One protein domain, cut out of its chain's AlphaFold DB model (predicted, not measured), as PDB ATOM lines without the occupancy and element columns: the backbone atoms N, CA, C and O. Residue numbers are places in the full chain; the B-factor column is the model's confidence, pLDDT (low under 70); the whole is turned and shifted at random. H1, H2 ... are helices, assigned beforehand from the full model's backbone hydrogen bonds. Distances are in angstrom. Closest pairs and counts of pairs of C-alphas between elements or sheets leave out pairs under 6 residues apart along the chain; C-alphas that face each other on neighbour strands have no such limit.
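This is residues 350 to 395 of the 480 residues of the protein "LsmAD domain-containing protein" of Eutypa lata (strain UCR-EL1) (UniProt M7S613). What is the shape? One long helix, H2, makes a rod, with short H1 packed near its beginning and residues 350 to 355 folded back beside it. Residues 388 to 395 of H2 stick out. What is it built of? The 46 printed residues have two named helices, H1 then H2, and no named strand; the class is all helix. The whole is only just loose, close to extended, with a radius of gyration of the C-alphas of 13.7 A, spanning 45 by 15 by 9 A.

How do the helices meet? H2, residues 366 to 395, touches H1, residues 356 to 362, with residues 369 to 373 alone; the closest C-alphas, of Ile 359 and Gln 369, are 5.7 A apart. They run opposite ways at a steep tilt of 62 degrees. What of their backbones? In H2 every O i to N i+4 pair is within hydrogen-bond range; in H1 1 of 3 is, beside 4 of 4 O i to N i+3 pairs.

Where is H2? It runs 43.5 A from C-alpha 366 to C-alpha 395 at (462.315, 610.529, 514.933). Where does H1 begin? C-alpha 356 is at (462.543, 636.133, 490.223).

How large is it? The two farthest C-alphas, of Lys 364 and Glu 395, are 45.2 A apart. Is it unbroken? The printed part has no cut, the link from H1 to H2 is tight, and residue 395 is under 70 in pLDDT.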
ATOM      1  N   LEU A 350     470.525 628.538 500.635       84.81
ATOM      2  CA  LEU A 350     469.178 628.938 501.055       84.81
ATOM      3  C   LEU A 350     468.186 627.766 500.889       84.81
ATOM      4  O   LEU A 350     468.134 627.176 499.814       84.81
ATOM      5  N   PRO A 351     467.342 627.447 501.893       84.81
ATOM      6  CA  PRO A 351     466.308 626.405 501.780       84.81
ATOM      7  C   PRO A 351     465.108 626.829 500.911       84.81
ATOM      8  O   PRO A 351     464.238 626.016 500.591       84.81
ATOM      9  N   THR A 352     465.030 628.114 500.568       84.75
ATOM     10  CA  THR A 352     463.995 628.736 499.739       84.75
ATOM     11  C   THR A 352     464.578 629.101 498.372       84.75
ATOM     12  O   THR A 352     465.655 629.699 498.339       84.75
ATOM     13  N   PRO A 353     463.886 628.813 497.252       85.88
ATOM     14  CA  PRO A 353     464.334 629.251 495.932       85.88
ATOM     15  C   PRO A 353     464.372 630.785 495.856       85.88
ATOM     16  O   PRO A 353     463.551 631.464 496.476       85.88
ATOM     17  N   VAL A 354     465.318 631.333 495.090       84.38
ATOM     18  CA  VAL A 354     465.491 632.788 494.946       84.38
ATOM     19  C   VAL A 354     464.313 633.393 494.157       84.38
ATOM     20  O   VAL A 354     464.027 632.915 493.056       84.38
ATOM     21  N   PRO A 355     463.633 634.440 494.671       86.00
ATOM     22  CA  PRO A 355     462.563 635.137 493.955       86.00
ATOM     23  C   PRO A 355     463.035 635.782 492.645       86.00
ATOM     24  O   PRO A 355     464.075 636.437 492.620       86.00
ATOM     25  N   MET A 356     462.226 635.660 491.584       81.38
ATOM     26  CA  MET A 356     462.543 636.133 490.223       81.38
ATOM     27  C   MET A 356     462.983 637.600 490.147       81.38
ATOM     28  O   MET A 356     463.920 637.922 489.420       81.38
ATOM     29  N   ASP A 357     462.326 638.473 490.913       85.12
ATOM     30  CA  ASP A 357     462.578 639.917 490.931       85.12
ATOM     31  C   ASP A 357     464.039 640.242 491.298       85.12
ATOM     32  O   ASP A 357     464.736 640.965 490.578       85.12
ATOM     33  N   LEU A 358     464.568 639.570 492.330       83.69
ATOM     34  CA  LEU A 358     465.956 639.730 492.772       83.69
ATOM     35  C   LEU A 358     466.968 639.297 491.705       83.69
ATOM     36  O   LEU A 358     468.051 639.874 491.622       83.69
ATOM     37  N   ILE A 359     466.634 638.315 490.862       85.38
ATOM     38  CA  ILE A 359     467.555 637.802 489.840       85.38
ATOM     39  C   ILE A 359     467.860 638.886 488.790       85.38
ATOM     40  O   ILE A 359     469.009 639.027 488.372       85.38
ATOM     41  N   SER A 360     466.869 639.717 488.435       87.12
ATOM     42  CA  SER A 360     467.034 640.860 487.517       87.12
ATOM     43  C   SER A 360     467.927 641.981 488.086       87.12
ATOM     44  O   SER A 360     468.625 642.701 487.359       87.12
ATOM     45  N   ILE A 361     467.934 642.114 489.415       87.25
ATOM     46  CA  ILE A 361     468.751 643.081 490.147       87.25
ATOM     47  C   ILE A 361     470.197 642.574 490.224       87.25
ATOM     48  O   ILE A 361     471.111 643.329 489.883       87.25
ATOM     49  N   ILE A 362     470.381 641.298 490.591       86.44
ATOM     50  CA  ILE A 362     471.675 640.609 490.732       86.44
ATOM     51  C   ILE A 362     472.416 640.502 489.389       86.44
ATOM     52  O   ILE A 362     473.622 640.738 489.339       86.44
ATOM     53  N   ALA A 363     471.721 640.176 488.293       87.75
ATOM     54  CA  ALA A 363     472.321 640.050 486.966       87.75
ATOM     55  C   ALA A 363     471.417 640.641 485.871       87.75
ATOM     56  O   ALA A 363     470.269 640.240 485.708       87.75
ATOM     57  N   LYS A 364     471.962 641.548 485.045       91.69
ATOM     58  CA  LYS A 364     471.282 642.085 483.841       91.69
ATOM     59  C   LYS A 364     471.249 641.097 482.662       91.69
ATOM     60  O   LYS A 364     470.550 641.334 481.687       91.69
ATOM     61  N   ASP A 365     472.024 640.022 482.749       92.38
ATOM     62  CA  ASP A 365     472.292 639.051 481.685       92.38
ATOM     63  C   ASP A 365     471.323 637.847 481.786       92.38
ATOM     64  O   ASP A 365     471.409 637.099 482.768       92.38
ATOM     65  N   PRO A 366     470.420 637.624 480.806       89.88
ATOM     66  CA  PRO A 366     469.425 636.547 480.857       89.88
ATOM     67  C   PRO A 366     470.001 635.129 480.962       89.88
ATOM     68  O   PRO A 366     469.325 634.239 481.481       89.88
ATOM     69  N   ALA A 367     471.234 634.891 480.498       90.69
ATOM     70  CA  ALA A 367     471.876 633.586 480.645       90.69
ATOM     71  C   ALA A 367     472.236 633.334 482.117       90.69
ATOM     72  O   ALA A 367     471.842 632.320 482.698       90.69
ATOM     73  N   LYS A 368     472.881 634.319 482.752       90.69
ATOM     74  CA  LYS A 368     473.260 634.269 484.174       90.69
ATOM     75  C   LYS A 368     472.046 634.257 485.093       90.69
ATOM     76  O   LYS A 368     472.072 633.582 486.115       90.69
ATOM     77  N   GLN A 369     470.955 634.931 484.723       89.00
ATOM     78  CA  GLN A 369     469.693 634.850 485.466       89.00
ATOM     79  C   GLN A 369     469.184 633.400 485.569       89.00
ATOM     80  O   GLN A 369     468.840 632.943 486.660       89.00
ATOM     81  N   ARG A 370     469.193 632.646 484.460       89.56
ATOM     82  CA  ARG A 370     468.785 631.229 484.440       89.56
ATOM     83  C   ARG A 370     469.756 630.328 485.204       89.56
ATOM     84  O   ARG A 370     469.310 629.423 485.905       89.56
ATOM     85  N   GLU A 371     471.058 630.585 485.109       90.62
ATOM     86  CA  GLU A 371     472.084 629.854 485.864       90.62
ATOM     87  C   GLU A 371     471.910 630.040 487.383       90.62
ATOM     88  O   GLU A 371     471.849 629.057 488.126       90.62
ATOM     89  N   ILE A 372     471.728 631.286 487.838       86.38
ATOM     90  CA  ILE A 372     471.432 631.629 489.237       86.38
ATOM     91  C   ILE A 372     470.142 630.935 489.697       86.38
ATOM     92  O   ILE A 372     470.122 630.345 490.778       86.38
ATOM     93  N   GLN A 373     469.086 630.954 488.875       88.06
ATOM     94  CA  GLN A 373     467.812 630.301 489.183       88.06
ATOM     95  C   GLN A 373     467.969 628.782 489.364       88.06
ATOM     96  O   GLN A 373     467.542 628.243 490.384       88.06
ATOM     97  N   GLN A 374     468.618 628.094 488.416       90.06
ATOM     98  CA  GLN A 374     468.820 626.641 488.481       90.06
ATOM     99  C   GLN A 374     469.748 626.230 489.629       90.06
ATOM    100  O   GLN A 374     469.485 625.234 490.305       90.06
ATOM    101  N   LYS A 375     470.820 626.996 489.892       88.75
ATOM    102  CA  LYS A 375     471.703 626.738 491.037       88.75
ATOM    103  C   LYS A 375     470.942 626.899 492.356       88.75
ATOM    104  O   LYS A 375     471.000 626.002 493.190       88.75
ATOM    105  N   ALA A 376     470.175 627.981 492.512       89.06
ATOM    106  CA  ALA A 376     469.367 628.222 493.705       89.06
ATOM    107  C   ALA A 376     468.284 627.153 493.928       89.06
ATOM    108  O   ALA A 376     468.029 626.776 495.070       89.06
ATOM    109  N   GLN A 377     467.662 626.639 492.861       88.56
ATOM    110  CA  GLN A 377     466.707 625.528 492.949       88.56
ATOM    111  C   GLN A 377     467.391 624.240 493.432       88.56
ATOM    112  O   GLN A 377     466.954 623.671 494.431       88.56
ATOM    113  N   ARG A 378     468.513 623.842 492.812       89.69
ATOM    114  CA  ARG A 378     469.292 622.657 493.218       89.69
ATOM    115  C   ARG A 378     469.792 622.754 494.664       89.69
ATOM    116  O   ARG A 378     469.655 621.800 495.425       89.69
ATOM    117  N   ASP A 379     470.337 623.903 495.061       88.94
ATOM    118  CA  ASP A 379     470.822 624.124 496.429       88.94
ATOM    119  C   ASP A 379     469.677 624.074 497.460       88.94
ATOM    120  O   ASP A 379     469.842 623.478 498.527       88.94
ATOM    121  N   ALA A 380     468.499 624.618 497.134       89.00
ATOM    122  CA  ALA A 380     467.318 624.536 497.992       89.00
ATOM    123  C   ALA A 380     466.757 623.106 498.101       89.00
ATOM    124  O   ALA A 380     466.305 622.703 499.174       89.00
ATOM    125  N   GLU A 381     466.793 622.321 497.022       89.25
ATOM    126  CA  GLU A 381     466.397 620.906 497.019       89.25
ATOM    127  C   GLU A 381     467.351 620.036 497.844       89.25
ATOM    128  O   GLU A 381     466.887 619.245 498.668       89.25
ATOM    129  N   GLU A 382     468.670 620.231 497.719       88.56
ATOM    130  CA  GLU A 382     469.657 619.565 498.577       88.56
ATOM    131  C   GLU A 382     469.417 619.857 500.064       88.56
ATOM    132  O   GLU A 382     469.418 618.936 500.882       88.56
ATOM    133  N   VAL A 383     469.194 621.126 500.431       87.38
ATOM    134  CA  VAL A 383     468.951 621.513 501.832       87.38
ATOM    135  C   VAL A 383     467.629 620.941 502.345       87.38
ATOM    136  O   VAL A 383     467.585 620.440 503.468       87.38
ATOM    137  N   LYS A 384     466.560 620.947 501.535       87.25
ATOM    138  CA  LYS A 384     465.285 620.301 501.889       87.25
ATOM    139  C   LYS A 384     465.461 618.801 502.123       87.25
ATOM    140  O   LYS A 384     465.027 618.315 503.165       87.25
ATOM    141  N   LYS A 385     466.143 618.097 501.211       88.69
ATOM    142  CA  LYS A 385     466.402 616.655 501.316       88.69
ATOM    143  C   LYS A 385     467.193 616.317 502.584       88.69
ATOM    144  O   LYS A 385     466.729 615.501 503.380       88.69
ATOM    145  N   ARG A 386     468.309 617.015 502.832       87.12
ATOM    146  CA  ARG A 386     469.100 616.858 504.067       87.12
ATOM    147  C   ARG A 386     468.253 617.113 505.317       87.12
ATOM    148  O   ARG A 386     468.338 616.350 506.271       87.12
ATOM    149  N   LYS A 387     467.385 618.132 505.304       87.00
ATOM    150  CA  LYS A 387     466.503 618.457 506.438       87.00
ATOM    151  C   LYS A 387     465.450 617.374 506.708       87.00
ATOM    152  O   LYS A 387     465.148 617.117 507.870       87.00
ATOM    153  N   THR A 388     464.915 616.715 505.677       85.31
ATOM    154  CA  THR A 388     464.030 615.546 505.849       85.31
ATOM    155  C   THR A 388     464.777 614.295 506.315       85.31
ATOM    156  O   THR A 388     464.265 613.569 507.163       85.31
ATOM    157  N   GLU A 389     466.002 614.065 505.836       85.25
ATOM    158  CA  GLU A 389     466.853 612.951 506.283       85.25
ATOM    159  C   GLU A 389     467.266 613.123 507.759       85.25
ATOM    160  O   GLU A 389     467.185 612.179 508.544       85.25
ATOM    161  N   GLU A 390     467.613 614.345 508.176       81.19
ATOM    162  CA  GLU A 390     467.930 614.680 509.569       81.19
ATOM    163  C   GLU A 390     466.700 614.594 510.494       81.19
ATOM    164  O   GLU A 390     466.814 614.154 511.640       81.19
ATOM    165  N   ALA A 391     465.509 614.964 510.004       79.56
ATOM    166  CA  ALA A 391     464.257 614.794 510.743       79.56
ATOM    167  C   ALA A 391     463.946 613.306 510.988       79.56
ATOM    168  O   ALA A 391     463.747 612.904 512.135       79.56
ATOM    169  N   ALA A 392     464.018 612.470 509.945       81.06
ATOM    170  CA  ALA A 392     463.822 611.022 510.059       81.06
ATOM    171  C   ALA A 392     464.876 610.343 510.964       81.06
ATOM    172  O   ALA A 392     464.577 609.377 511.669       81.06
ATOM    173  N   ALA A 393     466.108 610.866 510.995       76.81
ATOM    174  CA  ALA A 393     467.153 610.405 511.910       76.81
ATOM    175  C   ALA A 393     466.882 610.770 513.384       76.81
ATOM    176  O   ALA A 393     467.303 610.040 514.284       76.81
ATOM    177  N   LYS A 394     466.168 611.874 513.648       70.81
ATOM    178  CA  LYS A 394     465.748 612.288 514.999       70.81
ATOM    179  C   LYS A 394     464.520 611.515 515.488       70.81
ATOM    180  O   LYS A 394     464.498 611.094 516.642       70.81
ATOM    181  N   GLU A 395     463.555 611.255 514.612       60.16
ATOM    182  CA  GLU A 395     462.315 610.529 514.933       60.16
ATOM    183  C   GLU A 395     462.566 609.064 515.355       60.16
ATOM    184  O   GLU A 395     461.893 608.530 516.237       60.16
TER     185      GLU A 395